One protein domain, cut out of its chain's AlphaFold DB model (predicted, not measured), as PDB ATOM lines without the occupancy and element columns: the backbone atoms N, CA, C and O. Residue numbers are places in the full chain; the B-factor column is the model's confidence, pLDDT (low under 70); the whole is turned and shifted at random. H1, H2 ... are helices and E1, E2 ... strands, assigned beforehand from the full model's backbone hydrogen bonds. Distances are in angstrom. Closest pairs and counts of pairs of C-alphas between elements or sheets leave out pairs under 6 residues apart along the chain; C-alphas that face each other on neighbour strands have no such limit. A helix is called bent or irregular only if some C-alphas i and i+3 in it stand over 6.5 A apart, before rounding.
ATOM      1  N   ALA A 119     -33.132  16.493  -2.294       96.75
ATOM      2  CA  ALA A 119     -34.080  17.312  -1.547       96.75
ATOM      3  C   ALA A 119     -33.605  18.756  -1.342       96.75
ATOM      4  O   ALA A 119     -32.415  19.032  -1.155       96.75
ATOM      5  N   CYS A 120     -34.549  19.699  -1.287       96.06
ATOM      6  CA  CYS A 120     -34.257  21.123  -1.142       96.06
ATOM      7  C   CYS A 120     -33.364  21.448   0.063       96.06
ATOM      8  O   CYS A 120     -32.455  22.267  -0.075       96.06
ATOM      9  N   ARG A 121     -33.524  20.768   1.204       94.94
ATOM     10  CA  ARG A 121     -32.672  20.964   2.393       94.94
ATOM     11  C   ARG A 121     -31.176  20.739   2.148       94.94
ATOM     12  O   ARG A 121     -30.349  21.294   2.871       94.94
ATOM     13  N   HIS A 122     -30.823  19.937   1.146       95.19
ATOM     14  CA  HIS A 122     -29.442  19.653   0.756       95.19
ATOM     15  C   HIS A 122     -28.924  20.599  -0.329       95.19
ATOM     16  O   HIS A 122     -27.750  20.538  -0.677       95.19
ATOM     17  N   CYS A 123     -29.768  21.486  -0.856       96.00
ATOM     18  CA  CYS A 123     -29.388  22.451  -1.875       96.00
ATOM     19  C   CYS A 123     -28.731  23.690  -1.247       96.00
ATOM     20  O   CYS A 123     -29.241  24.241  -0.271       96.00
ATOM     21  N   ALA A 124     -27.664  24.202  -1.857       95.56
ATOM     22  CA  ALA A 124     -26.998  25.449  -1.477       95.56
ATOM     23  C   ALA A 124     -27.906  26.683  -1.636       95.56
ATOM     24  O   ALA A 124     -27.708  27.701  -0.977       95.56
ATOM     25  N   HIS A 125     -28.932  26.597  -2.486       96.12
ATOM     26  CA  HIS A 125     -29.887  27.683  -2.712       96.12
ATOM     27  C   HIS A 125     -31.057  27.701  -1.723       96.12
ATOM     28  O   HIS A 125     -31.841  28.650  -1.742       96.12
ATOM     29  N   PHE A 126     -31.204  26.676  -0.881       95.69
ATOM     30  CA  PHE A 126     -32.264  26.643   0.122       95.69
ATOM     31  C   PHE A 126     -31.956  27.606   1.266       95.69
ATOM     32  O   PHE A 126     -30.850  27.613   1.814       95.69
ATOM     33  N   ARG A 127     -32.943  28.418   1.629       93.25
ATOM     34  CA  ARG A 127     -32.894  29.347   2.754       93.25
ATOM     35  C   ARG A 127     -33.883  28.844   3.806       93.25
ATOM     36  O   ARG A 127     -35.083  28.981   3.562       93.25
ATOM     37  N   PRO A 128     -33.399  28.240   4.909       90.94
ATOM     38  CA  PRO A 128     -34.252  27.775   5.998       90.94
ATOM     39  C   PRO A 128     -35.142  28.902   6.520       90.94
ATOM     40  O   PRO A 128     -34.726  30.069   6.533       90.94
ATOM     41  N   ALA A 129     -36.359  28.566   6.939       85.62
ATOM     42  CA  ALA A 129     -37.217  29.517   7.621       85.62
ATOM     43  C   ALA A 129     -36.547  29.952   8.933       85.62
ATOM     44  O   ALA A 129     -35.993  29.143   9.680       85.62
ATOM     45  N   ARG A 130     -36.581  31.256   9.213       75.19
ATOM     46  CA  ARG A 130     -36.185  31.764  10.527       75.19
ATOM     47  C   ARG A 130     -37.411  31.734  11.434       75.19
ATOM     48  O   ARG A 130     -38.469  32.188  10.990       75.19
ATOM     49  N   PRO A 131     -37.299  31.230  12.673       61.12
ATOM     50  CA  PRO A 131     -38.404  31.302  13.611       61.12
ATOM     51  C   PRO A 131     -38.806  32.768  13.815       61.12
ATOM     52  O   PRO A 131     -37.974  33.635  14.088       61.12
ATOM     53  N   THR A 149     -37.194  22.286   8.065       91.25
ATOM     54  CA  THR A 149     -38.339  21.619   7.414       91.25
ATOM     55  C   THR A 149     -39.001  22.508   6.368       91.25
ATOM     56  O   THR A 149     -39.491  22.002   5.363       91.25
ATOM     57  N   THR A 150     -38.962  23.827   6.562       93.06
ATOM     58  CA  THR A 150     -39.568  24.811   5.660       93.06
ATOM     59  C   THR A 150     -38.577  25.906   5.274       93.06
ATOM     60  O   THR A 150     -37.534  26.091   5.905       93.06
ATOM     61  N   GLY A 151     -38.861  26.639   4.199       93.06
ATOM     62  CA  GLY A 151     -38.008  27.750   3.791       93.06
ATOM     63  C   GLY A 151     -38.368  28.344   2.440       93.06
ATOM     64  O   GLY A 151     -39.524  28.341   2.019       93.06
ATOM     65  N   SER A 152     -37.358  28.867   1.748       94.06
ATOM     66  CA  SER A 152     -37.507  29.409   0.396       94.06
ATOM     67  C   SER A 152     -36.326  29.070  -0.508       94.06
ATOM     68  O   SER A 152     -35.205  28.829  -0.049       94.06
ATOM     69  N   CYS A 153     -36.570  29.047  -1.816       95.94
ATOM     70  CA  CYS A 153     -35.519  28.919  -2.814       95.94
ATOM     71  C   CYS A 153     -34.928  30.292  -3.157       95.94
ATOM     72  O   CYS A 153     -35.652  31.230  -3.472       95.94
ATOM     73  N   GLY A 154     -33.600  30.414  -3.161       94.31
ATOM     74  CA  GLY A 154     -32.920  31.636  -3.598       94.31
ATOM     75  C   GLY A 154     -32.881  31.848  -5.119       94.31
ATOM     76  O   GLY A 154     -32.583  32.961  -5.552       94.31
ATOM     77  N   VAL A 155     -33.147  30.803  -5.913       96.31
ATOM     78  CA  VAL A 155     -33.064  30.828  -7.388       96.31
ATOM     79  C   VAL A 155     -34.431  31.061  -8.017       96.31
ATOM     80  O   VAL A 155     -34.596  32.000  -8.788       96.31
ATOM     81  N   TYR A 156     -35.413  30.229  -7.672       95.06
ATOM     82  CA  TYR A 156     -36.781  30.386  -8.154       95.06
ATOM     83  C   TYR A 156     -37.451  31.508  -7.374       95.06
ATOM     84  O   TYR A 156     -37.481  31.465  -6.144       95.06
ATOM     85  N   ARG A 157     -37.957  32.514  -8.086       94.50
ATOM     86  CA  ARG A 157     -38.653  33.658  -7.499       94.50
ATOM     87  C   ARG A 157     -40.110  33.669  -7.924       94.50
ATOM     88  O   ARG A 157     -40.418  33.300  -9.051       94.50
ATOM     89  N   GLU A 158     -40.974  34.120  -7.031       94.94
ATOM     90  CA  GLU A 158     -42.407  34.245  -7.277       94.94
ATOM     91  C   GLU A 158     -42.934  35.548  -6.674       94.94
ATOM     92  O   GLU A 158     -42.412  36.049  -5.669       94.94
ATOM     93  N   TRP A 159     -43.943  36.127  -7.321       96.44
ATOM     94  CA  TRP A 159     -44.669  37.264  -6.770       96.44
ATOM     95  C   TRP A 159     -45.590  36.767  -5.658       96.44
ATOM     96  O   TRP A 159     -46.302  35.781  -5.846       96.44
ATOM     97  N   ARG A 160     -45.571  37.434  -4.503       94.44
ATOM     98  CA  ARG A 160     -46.437  37.102  -3.367       94.44
ATOM     99  C   ARG A 160     -47.037  38.356  -2.746       94.44
ATOM    100  O   ARG A 160     -46.340  39.373  -2.678       94.44
ATOM    101  N   PRO A 161     -48.271  38.283  -2.226       96.00
ATOM    102  CA  PRO A 161     -48.868  39.385  -1.488       96.00
ATOM    103  C   PRO A 161     -48.016  39.788  -0.280       96.00
ATOM    104  O   PRO A 161     -47.485  38.932   0.432       96.00
ATOM    105  N   ILE A 162     -47.936  41.092   0.002       94.62
ATOM    106  CA  ILE A 162     -47.178  41.624   1.154       94.62
ATOM    107  C   ILE A 162     -47.614  41.003   2.490       94.62
ATOM    108  O   ILE A 162     -46.785  40.801   3.374       94.62
ATOM    109  N   TRP A 163     -48.891  40.638   2.623       93.31
ATOM    110  CA  TRP A 163     -49.464  40.023   3.824       93.31
ATOM    111  C   TRP A 163     -48.961  38.605   4.095       93.31
ATOM    112  O   TRP A 163     -49.001  38.153   5.236       93.31
ATOM    113  N   GLU A 164     -48.474  37.904   3.069       89.06
ATOM    114  CA  GLU A 164     -47.919  36.558   3.222       89.06
ATOM    115  C   GLU A 164     -46.405  36.540   3.462       89.06
ATOM    116  O   GLU A 164     -45.841  35.500   3.814       89.06
ATOM    117  N   VAL A 165     -45.734  37.660   3.187       87.25
ATOM    118  CA  VAL A 165     -44.272  37.781   3.222       87.25
ATOM    119  C   VAL A 165     -43.818  38.559   4.450       87.25
ATOM    120  O   VAL A 165     -42.822  38.203   5.078       87.25
ATOM    121  N   CYS A 166     -44.521  39.640   4.776       86.50
ATOM    122  CA  CYS A 166     -44.101  40.600   5.782       86.50
ATOM    123  C   CYS A 166     -44.894  40.432   7.086       86.50
ATOM    124  O   CYS A 166     -46.078  40.095   7.052       86.50
ATOM    125  N   PRO A 167     -44.291  40.751   8.248       88.50
ATOM    126  CA  PRO A 167     -45.038  40.875   9.494       88.50
ATOM    127  C   PRO A 167     -46.203  41.870   9.356       88.50
ATOM    128  O   PRO A 167     -46.058  42.869   8.642       88.50
ATOM    129  N   PRO A 168     -47.323  41.693  10.083       90.94
ATOM    130  CA  PRO A 168     -48.514  42.530   9.910       90.94
ATOM    131  C   PRO A 168     -48.295  44.040  10.090       90.94
ATOM    132  O   PRO A 168     -49.056  44.842   9.553       90.94
ATOM    133  N   SER A 169     -47.299  44.463  10.875       92.62
ATOM    134  CA  SER A 169     -46.925  45.879  11.020       92.62
ATOM    135  C   SER A 169     -46.265  46.432   9.755       92.62
ATOM    136  O   SER A 169     -46.644  47.500   9.281       92.62
ATOM    137  N   VAL A 170     -45.325  45.679   9.183       92.94
ATOM    138  CA  VAL A 170     -44.604  46.035   7.956       92.94
ATOM    139  C   VAL A 170     -45.537  45.968   6.753       92.94
ATOM    140  O   VAL A 170     -45.576  46.911   5.971       92.94
ATOM    141  N   ALA A 171     -46.352  44.916   6.641       94.25
ATOM    142  CA  ALA A 171     -47.332  44.783   5.565       94.25
ATOM    143  C   ALA A 171     -48.309  45.973   5.543       94.25
ATOM    144  O   ALA A 171     -48.520  46.567   4.492       94.25
ATOM    145  N   ARG A 172     -48.823  46.409   6.706       95.69
ATOM    146  CA  ARG A 172     -49.671  47.613   6.808       95.69
ATOM    147  C   ARG A 172     -48.978  48.873   6.294       95.69
ATOM    148  O   ARG A 172     -49.601  49.665   5.594       95.69
ATOM    149  N   GLU A 173     -47.715  49.073   6.650       96.00
ATOM    150  CA  GLU A 173     -46.942  50.237   6.203       96.00
ATOM    151  C   GLU A 173     -46.649  50.185   4.696       96.00
ATOM    152  O   GLU A 173     -46.752  51.195   4.005       96.00
ATOM    153  N   MET A 174     -46.352  49.002   4.158       96.12
ATOM    154  CA  MET A 174     -46.142  48.809   2.722       96.12
ATOM    155  C   MET A 174     -47.432  49.010   1.919       96.12
ATOM    156  O   MET A 174     -47.403  49.698   0.900       96.12
ATOM    157  N   ALA A 175     -48.566  48.513   2.417       96.81
ATOM    158  CA  ALA A 175     -49.877  48.722   1.804       96.81
ATOM    159  C   ALA A 175     -50.223  50.217   1.708       96.81
ATOM    160  O   ALA A 175     -50.645  50.691   0.657       96.81
ATOM    161  N   LYS A 176     -49.967  50.996   2.773       97.75
ATOM    162  CA  LYS A 176     -50.158  52.462   2.766       97.75
ATOM    163  C   LYS A 176     -49.315  53.174   1.705       97.75
ATOM    164  O   LYS A 176     -49.699  54.240   1.240       97.75
ATOM    165  N   ARG A 177     -48.173  52.594   1.333       96.81
ATOM    166  CA  ARG A 177     -47.275  53.100   0.285       96.81
ATOM    167  C   ARG A 177     -47.638  52.591  -1.117       96.81
ATOM    168  O   ARG A 177     -46.882  52.849  -2.047       96.81
ATOM    169  N   GLY A 178     -48.755  51.875  -1.264       97.19
ATOM    170  CA  GLY A 178     -49.246  51.368  -2.546       97.19
ATOM    171  C   GLY A 178     -48.571  50.080  -3.023       97.19
ATOM    172  O   GLY A 178     -48.569  49.810  -4.218       97.19
ATOM    173  N   TRP A 179     -47.962  49.299  -2.124       96.44
ATOM    174  CA  TRP A 179     -47.399  47.993  -2.478       96.44
ATOM    175  C   TRP A 179     -48.417  46.879  -2.242       96.44
ATOM    176  O   TRP A 179     -48.835  46.665  -1.106       96.44
ATOM    177  N   ASP A 180     -48.724  46.110  -3.286       95.31
ATOM    178  CA  ASP A 180     -49.631  44.955  -3.195       95.31
ATOM    179  C   ASP A 180     -48.890  43.629  -2.966       95.31
ATOM    180  O   ASP A 180     -49.413  42.686  -2.367       95.31
ATOM    181  N   GLY A 181     -47.633  43.551  -3.404       94.94
ATOM    182  CA  GLY A 181     -46.831  42.339  -3.308       94.94
ATOM    183  C   GLY A 181     -45.351  42.559  -3.560       94.94
ATOM    184  O   GLY A 181     -44.903  43.645  -3.931       94.94
ATOM    185  N   LEU A 182     -44.586  41.496  -3.337       94.94
ATOM    186  CA  LEU A 182     -43.139  41.461  -3.476       94.94
ATOM    187  C   LEU A 182     -42.712  40.219  -4.245       94.94
ATOM    188  O   LEU A 182     -43.271  39.136  -4.083       94.94
ATOM    189  N   VAL A 183     -41.658  40.368  -5.040       94.06
ATOM    190  CA  VAL A 183     -40.970  39.226  -5.639       94.06
ATOM    191  C   VAL A 183     -40.044  38.625  -4.588       94.06
ATOM    192  O   VAL A 183     -39.073  39.254  -4.164       94.06
ATOM    193  N   THR A 184     -40.337  37.400  -4.171       93.19
ATOM    194  CA  THR A 184     -39.597  36.690  -3.119       93.19
ATOM    195  C   THR A 184     -39.101  35.339  -3.613       93.19
ATOM    196  O   THR A 184     -39.405  34.929  -4.730       93.19
ATOM    197  N   GLY A 185     -38.274  34.663  -2.815       92.88
ATOM    198  CA  GLY A 185     -37.880  33.288  -3.110       92.88
ATOM    199  C   GLY A 185     -39.076  32.349  -2.990       92.88
ATOM    200  O   GLY A 185     -39.844  32.467  -2.036       92.88
ATOM    201  N   ARG A 186     -39.207  31.405  -3.926       94.12
ATOM    202  CA  ARG A 186     -40.317  30.453  -3.951       94.12
ATOM    203  C   ARG A 186     -40.407  29.682  -2.648       94.12
ATOM    204  O   ARG A 186     -39.392  29.148  -2.186       94.12
ATOM    205  N   ARG A 187     -41.604  29.618  -2.073       92.75
ATOM    206  CA  ARG A 187     -41.834  28.924  -0.806       92.75
ATOM    207  C   ARG A 187     -41.583  27.424  -0.954       92.75
ATOM    208  O   ARG A 187     -42.042  26.785  -1.894       92.75
ATOM    209  N   ILE A 188     -40.870  26.866   0.016       94.12
ATOM    210  CA  ILE A 188     -40.651  25.432   0.180       94.12
ATOM    211  C   ILE A 188     -41.380  25.031   1.458       94.12
ATOM    212  O   ILE A 188     -40.962  25.390   2.560       94.12
ATOM    213  N   VAL A 189     -42.520  24.364   1.283       92.75
ATOM    214  CA  VAL A 189     -43.384  23.908   2.383       92.75
ATOM    215  C   VAL A 189     -42.830  22.642   3.029       92.75
ATOM    216  O   VAL A 189     -42.948  22.481   4.235       92.75
ATOM    217  N   ASP A 190     -42.182  21.793   2.233       94.69
ATOM    218  CA  ASP A 190     -41.480  20.603   2.689       94.69
ATOM    219  C   ASP A 190     -40.099  20.555   2.025       94.69
ATOM    220  O   ASP A 190     -39.969  20.443   0.806       94.69
ATOM    221  N   SER A 191     -39.046  20.691   2.826       95.12
ATOM    222  CA  SER A 191     -37.665  20.689   2.349       95.12
ATOM    223  C   SER A 191     -37.103  19.294   2.060       95.12
ATOM    224  O   SER A 191     -36.001  19.205   1.500       95.12
ATOM    225  N   TYR A 192     -37.815  18.230   2.449       95.06
ATOM    226  CA  TYR A 192     -37.460  16.835   2.181       95.06
ATOM    227  C   TYR A 192     -37.806  16.417   0.748       95.06
ATOM    228  O   TYR A 192     -37.283  15.415   0.262       95.06
ATOM    229  N   VAL A 193     -38.608  17.221   0.048       93.19
ATOM    230  CA  VAL A 193     -38.995  17.010  -1.348       93.19
ATOM    231  C   VAL A 193     -38.316  18.070  -2.227       93.19
ATOM    232  O   VAL A 193     -38.228  19.242  -1.841       93.19
ATOM    233  N   PRO A 194     -37.749  17.706  -3.392       93.69
ATOM    234  CA  PRO A 194     -37.289  18.702  -4.350       93.69
ATOM    235  C   PRO A 194     -38.471  19.440  -4.988       93.69
ATOM    236  O   PRO A 194     -39.508  18.848  -5.259       93.69
ATOM    237  N   LEU A 195     -38.283  20.718  -5.321       92.06
ATOM    238  CA  LEU A 195     -39.189  21.413  -6.243       92.06
ATOM    239  C   LEU A 195     -39.208  20.685  -7.599       92.06
ATOM    240  O   LEU A 195     -38.134  20.390  -8.140       92.06
ATOM    241  N   GLU A 196     -40.400  20.419  -8.128       88.75
ATOM    242  CA  GLU A 196     -40.628  19.597  -9.326       88.75
ATOM    243  C   GLU A 196     -39.909  20.157 -10.562       88.75
ATOM    244  O   GLU A 196     -39.251  19.428 -11.298       88.75
ATOM    245  N   GLU A 197     -39.935  21.476 -10.741       90.19
ATOM    246  CA  GLU A 197     -39.308  22.181 -11.867       90.19
ATOM    247  C   GLU A 197     -37.830  22.544 -11.631       90.19
ATOM    248  O   GLU A 197     -37.226  23.312 -12.393       90.19
ATOM    249  N   CYS A 198     -37.223  22.056 -10.546       93.75
ATOM    250  CA  CYS A 198     -35.869  22.456 -10.191       93.75
ATOM    251  C   CYS A 198     -34.818  21.806 -11.101       93.75
ATOM    252  O   CYS A 198     -34.568  20.605 -11.051       93.75
ATOM    253  N   THR A 199     -34.115  22.627 -11.875       92.25
ATOM    254  CA  THR A 199     -32.954  22.238 -12.701       92.25
ATOM    255  C   THR A 199     -31.646  22.818 -12.164       92.25
ATOM    256  O   THR A 199     -30.565  22.547 -12.678       92.25
ATOM    257  N   ARG A 200     -31.731  23.632 -11.107       94.50
ATOM    258  CA  ARG A 200     -30.615  24.389 -10.521       94.50
ATOM    259  C   ARG A 200     -30.195  23.843  -9.160       94.50
ATOM    260  O   ARG A 200     -29.770  24.598  -8.294       94.50
ATOM    261  N   PHE A 201     -30.354  22.544  -8.932       94.88
ATOM    262  CA  PHE A 201     -29.903  21.936  -7.686       94.88
ATOM    263  C   PHE A 201     -28.380  21.976  -7.587       94.88
ATOM    264  O   PHE A 201     -27.676  21.511  -8.479       94.88
ATOM    265  N   ALA A 202     -27.882  22.508  -6.477       94.19
ATOM    266  CA  ALA A 202     -26.462  22.561  -6.176       94.19
ATOM    267  C   ALA A 202     -26.249  21.949  -4.796       94.19
ATOM    268  O   ALA A 202     -26.770  22.472  -3.814       94.19
ATOM    269  N   LEU A 203     -25.515  20.842  -4.713       94.31
ATOM    270  CA  LEU A 203     -25.339  20.124  -3.456       94.31
ATOM    271  C   LEU A 203     -24.530  20.951  -2.442       94.31
ATOM    272  O   LEU A 203     -23.381  21.317  -2.690       94.31
ATOM    273  N   ASP A 204     -25.099  21.175  -1.260       93.56
ATOM    274  CA  ASP A 204     -24.405  21.720  -0.098       93.56
ATOM    275  C   ASP A 204     -23.858  20.577   0.766       93.56
ATOM    276  O   ASP A 204     -24.560  19.940   1.559       93.56
ATOM    277  N   LEU A 205     -22.555  20.333   0.630       90.69
ATOM    278  CA  LEU A 205     -21.860  19.280   1.368       90.69
ATOM    279  C   LEU A 205     -21.825  19.520   2.880       90.69
ATOM    280  O   LEU A 205     -21.734  18.557   3.641       90.69
ATOM    281  N   ALA A 206     -21.866  20.773   3.339       89.69
ATOM    282  CA  ALA A 206     -21.892  21.059   4.768       89.69
ATOM    283  C   ALA A 206     -23.242  20.643   5.362       89.69
ATOM    284  O   ALA A 206     -23.270  19.987   6.403       89.69
ATOM    285  N   ARG A 207     -24.348  20.944   4.672       90.38
ATOM    286  CA  ARG A 207     -25.693  20.508   5.079       90.38
ATOM    287  C   ARG A 207     -25.855  19.001   5.002       90.38
ATOM    288  O   ARG A 207     -26.366  18.404   5.944       90.38
ATOM    289  N   LEU A 208     -25.369  18.375   3.936       90.19
ATOM    290  CA  LEU A 208     -25.426  16.922   3.798       90.19
ATOM    291  C   LEU A 208     -24.658  16.192   4.919       90.19
ATOM    292  O   LEU A 208     -25.118  15.179   5.440       90.19
TER     293      LEU A 208
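Overview. This is residues 119 to 131 and 149 to 208 of the 254 residues of an uncharacterized protein of Anaerolineae bacterium (UniProt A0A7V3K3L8). A long ribbon of two bent strands, E2 and E3, runs side by side through the middle of an elongated domain, with the short strand E1 beside E2. The small helices H1 and H2 make one end; residues 119 to 125, the loop of residues 189 to 204 and the small helix H3 make the other. The printed part has 73 residues with three named helices and three named strands, in the order E1, E2, H1, H2, E3, H3; the sheet, in the order E1, E2, E3, is antiparallel, and the class is mixed, helices and strands. The whole is loose, with a radius of gyration of the C-alphas of 14.1 A, and spans 43 by 25 by 16 A.

Arrangement. The edge strand E1, residues 126 to 129, is the antiparallel neighbour of the inner strand E2, residues 149 to 161; N 127 and O 152 are within hydrogen-bond range at 2.8 A. E2 bends by 110 degrees at residue 157. Its other antiparallel neighbour is the edge strand E3, residues 181 to 188, at 152 degrees between N-to-C directions. Here N 153 and O 186 are 2.8 A apart, and N 160 and O 182 are 2.9 A apart, both within hydrogen-bond range. E3 bends by 67 degrees at residue 184. The sheet is only just strongly twisted, its C-alphas lying up to 4.5 A off the best plane. H1, residues 162 to 165, is on the sheet but only grazes it. H2, residues 168 to 176, is only just on it, with 5 pairs of C-alphas within 10 A, and only grazes it with residues 171 to 175. H1 and H2 touch, the closest C-alphas being those of Ile 162 and Ala 171, 5.4 A apart. H3, residues 205 to 208, is not on the sheet and is apart from E1, E2, H1 and H2. In H2 every O i to N i+4 pair is within hydrogen-bond range; H1 and H3 are too short for such a pair, and their one O i to N i+3 pair is within range in H1 but not in H3.

Along the chain. E1 begins at C-alpha 126, (-32.264, 26.643, 0.122), and is 9.4 A long. E2 measures 22.5 A, H1 5.2 A, H2 12.3 A and E3 18.3 A from first to last C-alpha. H3, 4.9 A long, ends at C-alpha 208, (-25.426, 16.922, 3.798).

Size, cuts and confidence. The C-alphas of Lys 176 and Leu 205 are the two farthest apart, at 43.6 A. Residues 132 to 148 are not printed, and C-alphas 131 and 149 are 11.5 A apart across the cut. The link from E3 to H3 is long, with 16 residues. The mean pLDDT of the printed part is 92.9, and residue 131 is under 70.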